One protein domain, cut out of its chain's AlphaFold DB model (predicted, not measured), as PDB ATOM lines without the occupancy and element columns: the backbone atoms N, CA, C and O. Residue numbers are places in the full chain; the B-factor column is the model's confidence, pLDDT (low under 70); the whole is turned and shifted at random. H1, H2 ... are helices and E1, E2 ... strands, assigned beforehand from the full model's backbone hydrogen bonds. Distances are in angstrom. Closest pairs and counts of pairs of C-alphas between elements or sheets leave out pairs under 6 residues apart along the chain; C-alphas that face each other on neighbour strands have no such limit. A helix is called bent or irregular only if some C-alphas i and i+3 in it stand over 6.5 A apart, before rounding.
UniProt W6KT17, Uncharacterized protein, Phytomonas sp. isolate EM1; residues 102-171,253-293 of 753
ATOM      1  N   LEU A 102      52.735 132.963 126.574       72.50
ATOM      2  CA  LEU A 102      53.175 132.340 127.828       72.50
ATOM      3  C   LEU A 102      54.607 132.736 128.198       72.50
ATOM      4  O   LEU A 102      54.875 133.035 129.358       72.50
ATOM      5  N   GLU A 103      55.515 132.780 127.223       77.75
ATOM      6  CA  GLU A 103      56.896 133.224 127.434       77.75
ATOM      7  C   GLU A 103      56.955 134.700 127.866       77.75
ATOM      8  O   GLU A 103      57.738 135.049 128.752       77.75
ATOM      9  N   ALA A 104      56.094 135.558 127.309       75.81
ATOM     10  CA  ALA A 104      55.967 136.955 127.727       75.81
ATOM     11  C   ALA A 104      55.435 137.083 129.166       75.81
ATOM     12  O   ALA A 104      56.011 137.816 129.970       75.81
ATOM     13  N   ILE A 105      54.398 136.315 129.515       75.75
ATOM     14  CA  ILE A 105      53.835 136.252 130.873       75.75
ATOM     15  C   ILE A 105      54.891 135.780 131.882       75.75
ATOM     16  O   ILE A 105      55.045 136.357 132.962       75.75
ATOM     17  N   GLU A 106      55.643 134.733 131.543       78.38
ATOM     18  CA  GLU A 106      56.702 134.198 132.395       78.38
ATOM     19  C   GLU A 106      57.856 135.196 132.553       78.38
ATOM     20  O   GLU A 106      58.394 135.351 133.653       78.38
ATOM     21  N   MET A 107      58.213 135.918 131.487       81.81
ATOM     22  CA  MET A 107      59.219 136.975 131.549       81.81
ATOM     23  C   MET A 107      58.767 138.131 132.447       81.81
ATOM     24  O   MET A 107      59.548 138.550 133.301       81.81
ATOM     25  N   GLU A 108      57.532 138.615 132.305       81.69
ATOM     26  CA  GLU A 108      56.966 139.664 133.163       81.69
ATOM     27  C   GLU A 108      56.952 139.228 134.629       81.69
ATOM     28  O   GLU A 108      57.443 139.947 135.502       81.69
ATOM     29  N   ARG A 109      56.477 138.010 134.905       79.31
ATOM     30  CA  ARG A 109      56.495 137.437 136.252       79.31
ATOM     31  C   ARG A 109      57.911 137.398 136.817       79.31
ATOM     32  O   ARG A 109      58.141 137.820 137.945       79.31
ATOM     33  N   LYS A 110      58.880 136.930 136.028       82.81
ATOM     34  CA  LYS A 110      60.288 136.871 136.433       82.81
ATOM     35  C   LYS A 110      60.863 138.260 136.712       82.81
ATOM     36  O   LYS A 110      61.676 138.387 137.618       82.81
ATOM     37  N   LEU A 111      60.472 139.279 135.952       82.88
ATOM     38  CA  LEU A 111      60.896 140.660 136.193       82.88
ATOM     39  C   LEU A 111      60.321 141.209 137.504       82.88
ATOM     40  O   LEU A 111      61.053 141.831 138.263       82.88
ATOM     41  N   MET A 112      59.048 140.932 137.787       78.50
ATOM     42  CA  MET A 112      58.345 141.482 138.952       78.50
ATOM     43  C   MET A 112      58.601 140.709 140.255       78.50
ATOM     44  O   MET A 112      58.570 141.301 141.328       78.50
ATOM     45  N   GLU A 113      58.848 139.398 140.177       78.56
ATOM     46  CA  GLU A 113      59.009 138.516 141.346       78.56
ATOM     47  C   GLU A 113      60.465 138.139 141.648       78.56
ATOM     48  O   GLU A 113      60.733 137.541 142.689       78.56
ATOM     49  N   SER A 114      61.420 138.421 140.753       81.88
ATOM     50  CA  SER A 114      62.830 138.148 141.049       81.88
ATOM     51  C   SER A 114      63.275 139.039 142.200       81.88
ATOM     52  O   SER A 114      63.260 140.255 142.054       81.88
ATOM     53  N   GLU A 115      63.737 138.454 143.306       80.00
ATOM     54  CA  GLU A 115      64.183 139.191 144.502       80.00
ATOM     55  C   GLU A 115      65.203 140.290 144.171       80.00
ATOM     56  O   GLU A 115      65.118 141.394 144.691       80.00
ATOM     57  N   SER A 116      66.106 140.040 143.216       79.31
ATOM     58  CA  SER A 116      67.103 141.022 142.764       79.31
ATOM     59  C   SER A 116      66.534 142.192 141.942       79.31
ATOM     60  O   SER A 116      67.237 143.164 141.676       79.31
ATOM     61  N   LEU A 117      65.298 142.078 141.450       82.81
ATOM     62  CA  LEU A 117      64.617 143.086 140.629       82.81
ATOM     63  C   LEU A 117      63.419 143.704 141.350       82.81
ATOM     64  O   LEU A 117      63.065 144.846 141.049       82.81
ATOM     65  N   ALA A 118      62.864 143.010 142.341       82.69
ATOM     66  CA  ALA A 118      61.747 143.470 143.138       82.69
ATOM     67  C   ALA A 118      62.004 144.880 143.693       82.69
ATOM     68  O   ALA A 118      63.097 145.226 144.149       82.69
ATOM     69  N   PHE A 119      60.978 145.714 143.599       85.56
ATOM     70  CA  PHE A 119      60.923 147.038 144.197       85.56
ATOM     71  C   PHE A 119      59.537 147.177 144.814       85.56
ATOM     72  O   PHE A 119      58.538 146.885 144.157       85.56
ATOM     73  N   SER A 120      59.483 147.547 146.091       86.25
ATOM     74  CA  SER A 120      58.230 147.592 146.848       86.25
ATOM     75  C   SER A 120      57.350 148.790 146.490       86.25
ATOM     76  O   SER A 120      56.152 148.746 146.749       86.25
ATOM     77  N   GLY A 121      57.927 149.838 145.896       88.94
ATOM     78  CA  GLY A 121      57.206 151.025 145.447       88.94
ATOM     79  C   GLY A 121      56.567 150.884 144.061       88.94
ATOM     80  O   GLY A 121      56.456 149.789 143.496       88.94
ATOM     81  N   TYR A 122      56.141 152.009 143.493       91.69
ATOM     82  CA  TYR A 122      55.574 152.044 142.149       91.69
ATOM     83  C   TYR A 122      56.671 151.882 141.087       91.69
ATOM     84  O   TYR A 122      57.688 152.574 141.080       91.69
ATOM     85  N   THR A 123      56.463 150.956 140.153       91.75
ATOM     86  CA  THR A 123      57.387 150.683 139.049       91.75
ATOM     87  C   THR A 123      56.613 150.193 137.831       91.75
ATOM     88  O   THR A 123      55.589 149.519 137.967       91.75
ATOM     89  N   THR A 124      57.088 150.532 136.634       91.44
ATOM     90  CA  THR A 124      56.499 150.073 135.370       91.44
ATOM     91  C   THR A 124      57.295 148.898 134.806       91.44
ATOM     92  O   THR A 124      58.487 148.751 135.088       91.44
ATOM     93  N   LEU A 125      56.664 148.081 133.953       89.75
ATOM     94  CA  LEU A 125      57.352 146.985 133.258       89.75
ATOM     95  C   LEU A 125      58.581 147.499 132.492       89.75
ATOM     96  O   LEU A 125      59.659 146.921 132.593       89.75
ATOM     97  N   ARG A 126      58.437 148.650 131.817       93.69
ATOM     98  CA  ARG A 126      59.523 149.315 131.087       93.69
ATOM     99  C   ARG A 126      60.689 149.664 132.020       93.69
ATOM    100  O   ARG A 126      61.837 149.418 131.665       93.69
ATOM    101  N   ILE A 127      60.437 150.181 133.227       94.81
ATOM    102  CA  ILE A 127      61.502 150.447 134.215       94.81
ATOM    103  C   ILE A 127      62.190 149.138 134.642       94.81
ATOM    104  O   ILE A 127      63.418 149.086 134.681       94.81
ATOM    105  N   GLN A 128      61.431 148.068 134.898       92.75
ATOM    106  CA  GLN A 128      61.976 146.771 135.327       92.75
ATOM    107  C   GLN A 128      62.809 146.064 134.249       92.75
ATOM    108  O   GLN A 128      63.862 145.489 134.543       92.75
ATOM    109  N   GLU A 129      62.394 146.140 132.986       94.06
ATOM    110  CA  GLU A 129      63.175 145.643 131.848       94.06
ATOM    111  C   GLU A 129      64.535 146.344 131.761       94.06
ATOM    112  O   GLU A 129      65.574 145.690 131.637       94.06
ATOM    113  N   ASN A 130      64.541 147.670 131.903       97.06
ATOM    114  CA  ASN A 130      65.768 148.458 131.879       97.06
ATOM    115  C   ASN A 130      66.628 148.218 133.124       97.06
ATOM    116  O   ASN A 130      67.840 148.058 132.989       97.06
ATOM    117  N   LYS A 131      66.030 148.067 134.315       95.50
ATOM    118  CA  LYS A 131      66.734 147.632 135.535       95.50
ATOM    119  C   LYS A 131      67.474 146.317 135.303       95.50
ATOM    120  O   LYS A 131      68.659 146.217 135.612       95.50
ATOM    121  N   LYS A 132      66.822 145.319 134.697       95.25
ATOM    122  CA  LYS A 132      67.464 144.039 134.364       95.25
ATOM    123  C   LYS A 132      68.671 144.221 133.442       95.25
ATOM    124  O   LYS A 132      69.701 143.597 133.688       95.25
ATOM    125  N   VAL A 133      68.573 145.062 132.409       96.50
ATOM    126  CA  VAL A 133      69.711 145.379 131.523       96.50
ATOM    127  C   VAL A 133      70.842 146.045 132.314       96.50
ATOM    128  O   VAL A 133      71.993 145.620 132.242       96.50
ATOM    129  N   LEU A 134      70.527 147.043 133.136       96.12
ATOM    130  CA  LEU A 134      71.522 147.786 133.908       96.12
ATOM    131  C   LEU A 134      72.225 146.955 134.986       96.12
ATOM    132  O   LEU A 134      73.400 147.205 135.251       96.12
ATOM    133  N   LEU A 135      71.560 145.954 135.564       93.50
ATOM    134  CA  LEU A 135      72.144 145.066 136.577       93.50
ATOM    135  C   LEU A 135      72.834 143.824 135.985       93.50
ATOM    136  O   LEU A 135      73.574 143.137 136.683       93.50
ATOM    137  N   THR A 136      72.633 143.525 134.697       94.12
ATOM    138  CA  THR A 136      73.277 142.379 134.040       94.12
ATOM    139  C   THR A 136      74.691 142.743 133.582       94.12
ATOM    140  O   THR A 136      74.873 143.544 132.663       94.12
ATOM    141  N   GLU A 137      75.720 142.124 134.167       92.62
ATOM    142  CA  GLU A 137      77.132 142.396 133.834       92.62
ATOM    143  C   GLU A 137      77.453 142.196 132.342       92.62
ATOM    144  O   GLU A 137      78.207 142.975 131.763       92.62
ATOM    145  N   ALA A 138      76.800 141.227 131.692       95.12
ATOM    146  CA  ALA A 138      76.989 140.898 130.277       95.12
ATOM    147  C   ALA A 138      76.325 141.874 129.278       95.12
ATOM    148  O   ALA A 138      76.412 141.659 128.068       95.12
ATOM    149  N   SER A 139      75.636 142.921 129.743       96.56
ATOM    150  CA  SER A 139      74.973 143.879 128.850       96.56
ATOM    151  C   SER A 139      75.955 144.684 128.003       96.56
ATOM    152  O   SER A 139      76.981 145.170 128.482       96.56
ATOM    153  N   THR A 140      75.618 144.841 126.724       97.25
ATOM    154  CA  THR A 140      76.442 145.573 125.758       97.25
ATOM    155  C   THR A 140      76.325 147.085 125.951       97.25
ATOM    156  O   THR A 140      75.331 147.584 126.478       97.25
ATOM    157  N   LEU A 141      77.311 147.844 125.457       97.31
ATOM    158  CA  LEU A 141      77.291 149.311 125.528       97.31
ATOM    159  C   LEU A 141      76.020 149.910 124.896       97.31
ATOM    160  O   LEU A 141      75.424 150.815 125.469       97.31
ATOM    161  N   ALA A 142      75.572 149.369 123.759       97.75
ATOM    162  CA  ALA A 142      74.358 149.820 123.078       97.75
ATOM    163  C   ALA A 142      73.087 149.534 123.897       97.75
ATOM    164  O   ALA A 142      72.193 150.374 123.966       97.75
ATOM    165  N   GLN A 143      73.021 148.372 124.558       97.94
ATOM    166  CA  GLN A 143      71.919 148.047 125.470       97.94
ATOM    167  C   GLN A 143      71.891 149.001 126.668       97.94
ATOM    168  O   GLN A 143      70.823 149.482 127.029       97.94
ATOM    169  N   LEU A 144      73.055 149.321 127.245       98.00
ATOM    170  CA  LEU A 144      73.165 150.273 128.352       98.00
ATOM    171  C   LEU A 144      72.744 151.689 127.938       98.00
ATOM    172  O   LEU A 144      71.996 152.333 128.664       98.00
ATOM    173  N   GLN A 145      73.176 152.160 126.764       98.25
ATOM    174  CA  GLN A 145      72.778 153.468 126.229       98.25
ATOM    175  C   GLN A 145      71.267 153.555 125.998       98.25
ATOM    176  O   GLN A 145      70.643 154.517 126.436       98.25
ATOM    177  N   SER A 146      70.684 152.533 125.365       98.06
ATOM    178  CA  SER A 146      69.237 152.443 125.137       98.06
ATOM    179  C   SER A 146      68.449 152.427 126.452       98.06
ATOM    180  O   SER A 146      67.433 153.114 126.585       98.06
ATOM    181  N   ALA A 147      68.950 151.693 127.451       97.94
ATOM    182  CA  ALA A 147      68.311 151.613 128.756       97.94
ATOM    183  C   ALA A 147      68.352 152.942 129.514       97.94
ATOM    184  O   ALA A 147      67.334 153.370 130.052       97.94
ATOM    185  N   VAL A 148      69.501 153.625 129.508       98.38
ATOM    186  CA  VAL A 148      69.648 154.959 130.106       98.38
ATOM    187  C   VAL A 148      68.725 155.966 129.425       98.38
ATOM    188  O   VAL A 148      67.965 156.631 130.118       98.38
ATOM    189  N   GLN A 149      68.707 156.014 128.090       98.31
ATOM    190  CA  GLN A 149      67.818 156.910 127.342       98.31
ATOM    191  C   GLN A 149      66.343 156.657 127.681       98.31
ATOM    192  O   GLN A 149      65.574 157.588 127.904       98.31
ATOM    193  N   THR A 150      65.942 155.388 127.771       98.06
ATOM    194  CA  THR A 150      64.573 155.035 128.154       98.06
ATOM    195  C   THR A 150      64.235 155.507 129.571       98.06
ATOM    196  O   THR A 150      63.139 156.009 129.805       98.06
ATOM    197  N   LEU A 151      65.153 155.365 130.526       98.06
ATOM    198  CA  LEU A 151      64.928 155.821 131.899       98.06
ATOM    199  C   LEU A 151      64.909 157.354 132.009       98.06
ATOM    200  O   LEU A 151      64.123 157.881 132.792       98.06
ATOM    201  N   GLU A 152      65.699 158.070 131.201       98.12
ATOM    202  CA  GLU A 152      65.649 159.537 131.090       98.12
ATOM    203  C   GLU A 152      64.269 160.016 130.599       98.12
ATOM    204  O   GLU A 152      63.756 161.018 131.093       98.12
ATOM    205  N   GLU A 153      63.634 159.283 129.675       97.75
ATOM    206  CA  GLU A 153      62.272 159.569 129.197       97.75
ATOM    207  C   GLU A 153      61.187 159.274 130.249       97.75
ATOM    208  O   GLU A 153      60.181 159.984 130.323       97.75
ATOM    209  N   GLU A 154      61.359 158.213 131.044       97.25
ATOM    210  CA  GLU A 154      60.383 157.784 132.056       97.25
ATOM    211  C   GLU A 154      60.456 158.615 133.347       97.25
ATOM    212  O   GLU A 154      59.428 158.847 133.984       97.25
ATOM    213  N   LEU A 155      61.637 159.117 133.720       97.38
ATOM    214  CA  LEU A 155      61.837 159.901 134.941       97.38
ATOM    215  C   LEU A 155      60.889 161.116 135.078       97.38
ATOM    216  O   LEU A 155      60.225 161.216 136.112       97.38
ATOM    217  N   PRO A 156      60.754 162.030 134.091       97.88
ATOM    218  CA  PRO A 156      59.849 163.175 134.216       97.88
ATOM    219  C   PRO A 156      58.374 162.758 134.257       97.88
ATOM    220  O   PRO A 156      57.573 163.417 134.919       97.88
ATOM    221  N   ARG A 157      58.005 161.649 133.595       96.81
ATOM    222  CA  ARG A 157      56.641 161.097 133.651       96.81
ATOM    223  C   ARG A 157      56.317 160.609 135.055       96.81
ATOM    224  O   ARG A 157      55.241 160.901 135.563       96.81
ATOM    225  N   LEU A 158      57.257 159.907 135.685       96.06
ATOM    226  CA  LEU A 158      57.108 159.421 137.051       96.06
ATOM    227  C   LEU A 158      57.092 160.571 138.066       96.06
ATOM    228  O   LEU A 158      56.259 160.580 138.966       96.06
ATOM    229  N   ALA A 159      57.959 161.572 137.894       96.69
ATOM    230  CA  ALA A 159      58.005 162.748 138.762       96.69
ATOM    231  C   ALA A 159      56.682 163.537 138.759       96.69
ATOM    232  O   ALA A 159      56.256 164.019 139.805       96.69
ATOM    233  N   ALA A 160      56.000 163.617 137.611       97.44
ATOM    234  CA  ALA A 160      54.692 164.264 137.495       97.44
ATOM    235  C   ALA A 160      53.560 163.526 138.238       97.44
ATOM    236  O   ALA A 160      52.498 164.107 138.449       97.44
ATOM    237  N   LEU A 161      53.774 162.262 138.625       96.94
ATOM    238  CA  LEU A 161      52.798 161.446 139.349       96.94
ATOM    239  C   LEU A 161      53.006 161.461 140.870       96.94
ATOM    240  O   LEU A 161      52.166 160.916 141.581       96.94
ATOM    241  N   VAL A 162      54.081 162.057 141.395       96.94
ATOM    242  CA  VAL A 162      54.359 162.057 142.844       96.94
ATOM    243  C   VAL A 162      53.206 162.697 143.629       96.94
ATOM    244  O   VAL A 162      52.753 163.792 143.301       96.94
ATOM    245  N   GLY A 163      52.737 162.007 144.671       96.12
ATOM    246  CA  GLY A 163      51.578 162.385 145.487       96.12
ATOM    247  C   GLY A 163      50.226 161.989 144.883       96.12
ATOM    248  O   GLY A 163      49.182 162.279 145.465       96.12
ATOM    249  N   THR A 164      50.214 161.332 143.719       97.56
ATOM    250  CA  THR A 164      48.990 160.780 143.126       97.56
ATOM    251  C   THR A 164      48.852 159.296 143.450       97.56
ATOM    252  O   THR A 164      49.829 158.544 143.464       97.56
ATOM    253  N   VAL A 165      47.616 158.866 143.710       96.19
ATOM    254  CA  VAL A 165      47.274 157.445 143.822       96.19
ATOM    255  C   VAL A 165      47.021 156.921 142.419       96.19
ATOM    256  O   VAL A 165      46.067 157.340 141.761       96.19
ATOM    257  N   VAL A 166      47.878 156.012 141.972       94.69
ATOM    258  CA  VAL A 166      47.774 155.372 140.663       94.69
ATOM    259  C   VAL A 166      47.339 153.924 140.822       94.69
ATOM    260  O   VAL A 166      47.709 153.227 141.771       94.69
ATOM    261  N   ASP A 167      46.547 153.464 139.866       90.00
ATOM    262  CA  ASP A 167      46.178 152.063 139.756       90.00
ATOM    263  C   ASP A 167      47.377 151.289 139.194       90.00
ATOM    264  O   ASP A 167      47.762 151.463 138.035       90.00
ATOM    265  N   LYS A 168      47.996 150.434 140.016       84.44
ATOM    266  CA  LYS A 168      49.076 149.556 139.563       84.44
ATOM    267  C   LYS A 168      48.482 148.564 138.563       84.44
ATOM    268  O   LYS A 168      47.567 147.813 138.928       84.44
ATOM    269  N   PRO A 169      48.972 148.541 137.310       79.31
ATOM    270  CA  PRO A 169      48.433 147.642 136.306       79.31
ATOM    271  C   PRO A 169      48.587 146.203 136.797       79.31
ATOM    272  O   PRO A 169      49.653 145.794 137.261       79.31
ATOM    273  N   ILE A 170      47.497 145.439 136.730       80.69
ATOM    274  CA  ILE A 170      47.529 144.021 137.074       80.69
ATOM    275  C   ILE A 170      48.405 143.342 136.028       80.69
ATOM    276  O   ILE A 170      48.118 143.415 134.833       80.69
ATOM    277  N   THR A 171      49.480 142.707 136.488       78.94
ATOM    278  CA  THR A 171      50.435 142.043 135.601       78.94
ATOM    279  C   THR A 171      49.732 140.981 134.765       78.94
ATOM    280  O   THR A 171      48.800 140.321 135.246       78.94
ATOM    281  N   LYS A 253      45.883 149.917 144.304       91.19
ATOM    282  CA  LYS A 253      46.111 151.360 144.411       91.19
ATOM    283  C   LYS A 253      47.404 151.612 145.168       91.19
ATOM    284  O   LYS A 253      47.519 151.212 146.324       91.19
ATOM    285  N   VAL A 254      48.351 152.285 144.525       93.75
ATOM    286  CA  VAL A 254      49.646 152.642 145.112       93.75
ATOM    287  C   VAL A 254      49.833 154.149 144.983       93.75
ATOM    288  O   VAL A 254      49.611 154.719 143.918       93.75
ATOM    289  N   GLU A 255      50.211 154.810 146.072       95.25
ATOM    290  CA  GLU A 255      50.616 156.215 146.033       95.25
ATOM    291  C   GLU A 255      52.045 156.312 145.496       95.25
ATOM    292  O   GLU A 255      52.948 155.653 146.012       95.25
ATOM    293  N   VAL A 256      52.249 157.120 144.454       96.19
ATOM    294  CA  VAL A 256      53.592 157.376 143.923       96.19
ATOM    295  C   VAL A 256      54.310 158.351 144.847       96.19
ATOM    296  O   VAL A 256      53.829 159.451 145.114       96.19
ATOM    297  N   THR A 257      55.494 157.977 145.306       96.38
ATOM    298  CA  THR A 257      56.293 158.728 146.277       96.38
ATOM    299  C   THR A 257      57.612 159.213 145.676       96.38
ATOM    300  O   THR A 257      58.050 158.772 144.612       96.38
ATOM    301  N   VAL A 258      58.314 160.097 146.394       95.81
ATOM    302  CA  VAL A 258      59.678 160.525 146.027       95.81
ATOM    303  C   VAL A 258      60.649 159.334 145.977       95.81
ATOM    304  O   VAL A 258      61.579 159.336 145.170       95.81
ATOM    305  N   ARG A 259      60.401 158.274 146.760       95.12
ATOM    306  CA  ARG A 259      61.199 157.037 146.741       95.12
ATOM    307  C   ARG A 259      61.169 156.354 145.373       95.12
ATOM    308  O   ARG A 259      62.191 155.828 144.941       95.12
ATOM    309  N   ASP A 260      60.036 156.396 144.676       95.56
ATOM    310  CA  ASP A 260      59.891 155.803 143.342       95.56
ATOM    311  C   ASP A 260      60.719 156.575 142.304       95.56
ATOM    312  O   ASP A 260      61.412 155.982 141.475       95.56
ATOM    313  N   VAL A 261      60.725 157.908 142.399       97.25
ATOM    314  CA  VAL A 261      61.572 158.780 141.568       97.25
ATOM    315  C   VAL A 261      63.053 158.536 141.859       97.25
ATOM    316  O   VAL A 261      63.848 158.380 140.930       97.25
ATOM    317  N   ASN A 262      63.427 158.446 143.138       96.62
ATOM    318  CA  ASN A 262      64.803 158.172 143.549       96.62
ATOM    319  C   ASN A 262      65.267 156.776 143.114       96.62
ATOM    320  O   ASN A 262      66.426 156.626 142.739       96.62
ATOM    321  N   HIS A 263      64.373 155.785 143.043       95.94
ATOM    322  CA  HIS A 263      64.698 154.484 142.461       95.94
ATOM    323  C   HIS A 263      65.101 154.599 140.981       95.94
ATOM    324  O   HIS A 263      66.121 154.043 140.575       95.94
ATOM    325  N   VAL A 264      64.358 155.359 140.168       97.50
ATOM    326  CA  VAL A 264      64.714 155.577 138.751       97.50
ATOM    327  C   VAL A 264      66.002 156.393 138.612       97.50
ATOM    328  O   VAL A 264      66.851 156.046 137.790       97.50
ATOM    329  N   ARG A 265      66.199 157.428 139.440       98.12
ATOM    330  CA  ARG A 265      67.468 158.177 139.504       98.12
ATOM    331  C   ARG A 265      68.646 157.269 139.848       98.12
ATOM    332  O   ARG A 265      69.685 157.355 139.203       98.12
ATOM    333  N   TYR A 266      68.478 156.361 140.806       97.50
ATOM    334  CA  TYR A 266      69.511 155.395 141.167       97.50
ATOM    335  C   TYR A 266      69.883 154.517 139.965       97.50
ATOM    336  O   TYR A 266      71.062 154.388 139.634       97.50
ATOM    337  N   LEU A 267      68.886 153.993 139.240       97.50
ATOM    338  CA  LEU A 267      69.123 153.222 138.016       97.50
ATOM    339  C   LEU A 267      69.875 154.046 136.957       97.50
ATOM    340  O   LEU A 267      70.812 153.537 136.342       97.50
ATOM    341  N   LEU A 268      69.529 155.324 136.773       98.38
ATOM    342  CA  LEU A 268      70.283 156.229 135.900       98.38
ATOM    343  C   LEU A 268      71.735 156.402 136.364       98.38
ATOM    344  O   LEU A 268      72.642 156.291 135.540       98.38
ATOM    345  N   GLY A 269      71.969 156.589 137.665       97.25
ATOM    346  CA  GLY A 269      73.308 156.650 138.256       97.25
ATOM    347  C   GLY A 269      74.139 155.401 137.947       97.25
ATOM    348  O   GLY A 269      75.258 155.508 137.436       97.25
ATOM    349  N   VAL A 270      73.567 154.207 138.147       96.56
ATOM    350  CA  VAL A 270      74.196 152.921 137.789       96.56
ATOM    351  C   VAL A 270      74.495 152.853 136.289       96.56
ATOM    352  O   VAL A 270      75.597 152.465 135.888       96.56
ATOM    353  N   GLY A 271      73.545 153.257 135.444       97.56
ATOM    354  CA  GLY A 271      73.711 153.281 133.994       97.56
ATOM    355  C   GLY A 271      74.832 154.212 133.537       97.56
ATOM    356  O   GLY A 271      75.719 153.782 132.798       97.56
ATOM    357  N   TYR A 272      74.861 155.455 134.020       98.25
ATOM    358  CA  TYR A 272      75.934 156.404 133.724       98.25
ATOM    359  C   TYR A 272      77.295 155.901 134.201       98.25
ATOM    360  O   TYR A 272      78.261 155.974 133.439       98.25
ATOM    361  N   ARG A 273      77.373 155.298 135.394       95.88
ATOM    362  CA  ARG A 273      78.606 154.680 135.900       95.88
ATOM    363  C   ARG A 273      79.101 153.568 134.974       95.88
ATOM    364  O   ARG A 273      80.274 153.560 134.602       95.88
ATOM    365  N   ARG A 274      78.222 152.657 134.537       95.38
ATOM    366  CA  ARG A 274      78.583 151.582 133.588       95.38
ATOM    367  C   ARG A 274      78.976 152.110 132.207       95.38
ATOM    368  O   ARG A 274      79.787 151.487 131.527       95.38
ATOM    369  N   LEU A 275      78.452 153.268 131.813       96.81
ATOM    370  CA  LEU A 275      78.855 153.998 130.608       96.81
ATOM    371  C   LEU A 275      80.122 154.854 130.801       96.81
ATOM    372  O   LEU A 275      80.508 155.560 129.873       96.81
ATOM    373  N   SER A 276      80.775 154.798 131.970       95.56
ATOM    374  CA  SER A 276      81.934 155.636 132.336       95.56
ATOM    375  C   SER A 276      81.664 157.149 132.276       95.56
ATOM    376  O   SER A 276      82.581 157.937 132.066       95.56
ATOM    377  N   LYS A 277      80.405 157.570 132.458       97.06
ATOM    378  CA  LYS A 277      79.976 158.973 132.577       97.06
ATOM    379  C   LYS A 277      79.899 159.364 134.060       97.06
ATOM    380  O   LYS A 277      78.811 159.584 134.592       97.06
ATOM    381  N   PHE A 278      81.043 159.359 134.743       96.19
ATOM    382  CA  PHE A 278      81.109 159.435 136.209       96.19
ATOM    383  C   PHE A 278      80.551 160.742 136.784       96.19
ATOM    384  O   PHE A 278      79.889 160.709 137.812       96.19
ATOM    385  N   GLU A 279      80.727 161.871 136.102       96.69
ATOM    386  CA  GLU A 279      80.234 163.178 136.551       96.69
ATOM    387  C   GLU A 279      78.699 163.238 136.554       96.69
ATOM    388  O   GLU A 279      78.086 163.779 137.475       96.69
ATOM    389  N   LEU A 280      78.058 162.641 135.541       97.88
ATOM    390  CA  LEU A 280      76.596 162.546 135.480       97.88
ATOM    391  C   LEU A 280      76.061 161.562 136.520       97.88
ATOM    392  O   LEU A 280      75.050 161.845 137.160       97.88
ATOM    393  N   ALA A 281      76.749 160.431 136.716       97.94
ATOM    394  CA  ALA A 281      76.400 159.471 137.759       97.94
ATOM    395  C   ALA A 281      76.455 160.124 139.147       97.94
ATOM    396  O   ALA A 281      75.488 160.051 139.898       97.94
ATOM    397  N   GLU A 282      77.553 160.815 139.455       97.62
ATOM    398  CA  GLU A 282      77.743 161.565 140.697       97.62
ATOM    399  C   GLU A 282      76.644 162.601 140.915       97.62
ATOM    400  O   GLU A 282      76.051 162.638 141.987       97.62
ATOM    401  N   THR A 283      76.332 163.395 139.887       98.06
ATOM    402  CA  THR A 283      75.297 164.434 139.966       98.06
ATOM    403  C   THR A 283      73.945 163.835 140.353       98.06
ATOM    404  O   THR A 283      73.339 164.267 141.331       98.06
ATOM    405  N   VAL A 284      73.500 162.789 139.648       98.25
ATOM    406  CA  VAL A 284      72.198 162.154 139.908       98.25
ATOM    407  C   VAL A 284      72.155 161.460 141.275       98.25
ATOM    408  O   VAL A 284      71.138 161.524 141.961       98.25
ATOM    409  N   LEU A 285      73.244 160.816 141.705       98.31
ATOM    410  CA  LEU A 285      73.303 160.162 143.017       98.31
ATOM    411  C   LEU A 285      73.322 161.187 144.164       98.31
ATOM    412  O   LEU A 285      72.647 160.988 145.172       98.31
ATOM    413  N   MET A 286      74.015 162.318 144.000       98.06
ATOM    414  CA  MET A 286      73.979 163.417 144.971       98.06
ATOM    415  C   MET A 286      72.604 164.098 145.023       98.06
ATOM    416  O   MET A 286      72.177 164.516 146.097       98.06
ATOM    417  N   GLU A 287      71.865 164.179 143.909       97.62
ATOM    418  CA  GLU A 287      70.463 164.628 143.918       97.62
ATOM    419  C   GLU A 287      69.567 163.727 144.774       97.62
ATOM    420  O   GLU A 287      68.704 164.239 145.489       97.62
ATOM    421  N   ILE A 288      69.782 162.404 144.742       97.75
ATOM    422  CA  ILE A 288      69.074 161.473 145.630       97.75
ATOM    423  C   ILE A 288      69.391 161.823 147.083       97.75
ATOM    424  O   ILE A 288      68.458 162.078 147.842       97.75
ATOM    425  N   LEU A 289      70.675 161.934 147.446       97.44
ATOM    426  CA  LEU A 289      71.090 162.230 148.823       97.44
ATOM    427  C   LEU A 289      70.650 163.613 149.327       97.44
ATOM    428  O   LEU A 289      70.412 163.778 150.516       97.44
ATOM    429  N   ASN A 290      70.490 164.595 148.438       96.06
ATOM    430  CA  ASN A 290      69.913 165.897 148.790       96.06
ATOM    431  C   ASN A 290      68.423 165.810 149.170       96.06
ATOM    432  O   ASN A 290      67.914 166.705 149.840       96.06
ATOM    433  N   SER A 291      67.716 164.778 148.702       95.12
ATOM    434  CA  SER A 291      66.293 164.550 148.999       95.12
ATOM    435  C   SER A 291      66.044 163.478 150.063       95.12
ATOM    436  O   SER A 291      64.999 163.491 150.704       95.12
ATOM    437  N   ASP A 292      66.985 162.549 150.218       95.69
ATOM    438  CA  ASP A 292      66.931 161.389 151.102       95.69
ATOM    439  C   ASP A 292      68.368 161.039 151.513       95.69
ATOM    440  O   ASP A 292      69.048 160.236 150.868       95.69
ATOM    441  N   ILE A 293      68.865 161.695 152.566       96.38
ATOM    442  CA  ILE A 293      70.257 161.560 153.017       96.38
ATOM    443  C   ILE A 293      70.606 160.128 153.454       96.38
ATOM    444  O   ILE A 293      71.765 159.723 153.398       96.38
TER     445      ILE A 293
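AT A GLANCE: This is residues 102 to 171 and 253 to 293 of the 753 residues of an uncharacterized protein of Phytomonas sp. isolate EM1 (UniProt W6KT17). Four helices make a layered helical body: H3, H4 and H5 lie side by side in alternating directions with H4 in the middle, and H2 packs aslant on H3 and H4. At one end of the longest axis, H1 reaches out from the beginning of H2, and a small two-stranded sheet, E1 with E2, lies beyond the ends of H3 and H4. The printed part has 111 residues, with five named helices and two named strands in the order H1, H2, H3, E1, E2, H4, H5. The sheet has the order E1, E2 and is antiparallel, and the class is mostly helix. The whole is compact, with a radius of gyration of the C-alphas of 14.0 A and spans of 38, 34 and 23 A.

IN THESE COORDINATES: The sheet holds E1, residues 165 to 168, 9.1 A from first to last C-alpha, and E2, residues 253 to 255, 6.8 A long. C-alpha 165 stands at (47.274, 157.445, 143.822). Before E1 comes H3, residues 141 to 159, the longest helix by residues, 27.0 A from first to last C-alpha. H3 has a kink of 26 degrees near residue 153 and is only just irregular: C-alphas 153 and 156 are 6.6 A apart. After E2 comes H4, residues 258 to 274, 24.3 A long, and then H5, residues 278 to 291, 20.2 A long, which ends with C-alpha 291 at (66.293, 164.550, 148.999). Before H3 lie H1, residues 102 to 113, 16.0 A long, and H2, residues 125 to 135, 15.3 A long. H1 begins with C-alpha 102 at (53.175, 132.340, 127.828).

HOW THE PARTS SIT: E1 and E2 are antiparallel neighbours, with 131 degrees between their directions. Within hydrogen-bond range are N 166 and O 254 at 2.9 A, and N 254 and O 166 at 3.0 A. E1 is apart from H4, and E2 is apart from H3. H2, H3 and H4 form an up and down bundle, in which each helix runs against the one before it. H3 and H4 touch, opposite ways at a shallow tilt of 19 degrees; their closest C-alphas are those of Val 148 and Gly 271, 5.9 A apart. H2 and H3 form a helical hairpin at a steep tilt of 43 degrees, closest at the C-alphas of Asn 130 and Ala 147, 5.1 A apart. H4 touches H2 with residues 264 to 271 alone, the same way at a steep tilt of 39 degrees, and the closest C-alphas, of Leu 134 and Gly 271, are 5.9 A apart. H4 and H5 form a second helical hairpin, at a shallow tilt of 17 degrees; the closest C-alphas, of Gly 269 and Ala 281, are 4.2 A apart. H5 is apart from H2 and H3. H1 touches H2 with residues 108 to 112 alone, closest at the C-alphas of Leu 111 and Gln 128, 6.3 A apart. Their tilt of 69.7 degrees is steep, only just short of about perpendicular. In H1, H2, H4 and H5 every O i to N i+4 pair is within hydrogen-bond range; in H3, 13 of 15 are.

THE WHOLE: The two C-alphas farthest apart are those of Leu 102 and Asn 290, 43.0 A. Residues 172 to 252 are not printed, and C-alphas 171 and 253 stand 13.5 A apart across this cut, which lies between E1 and E2. The link from H1 to H2, with 11 residues, is long; the other links that are printed whole are tight. The mean pLDDT of the printed part is 92.9, and no printed residue is under 70; the mean for H1 is 79.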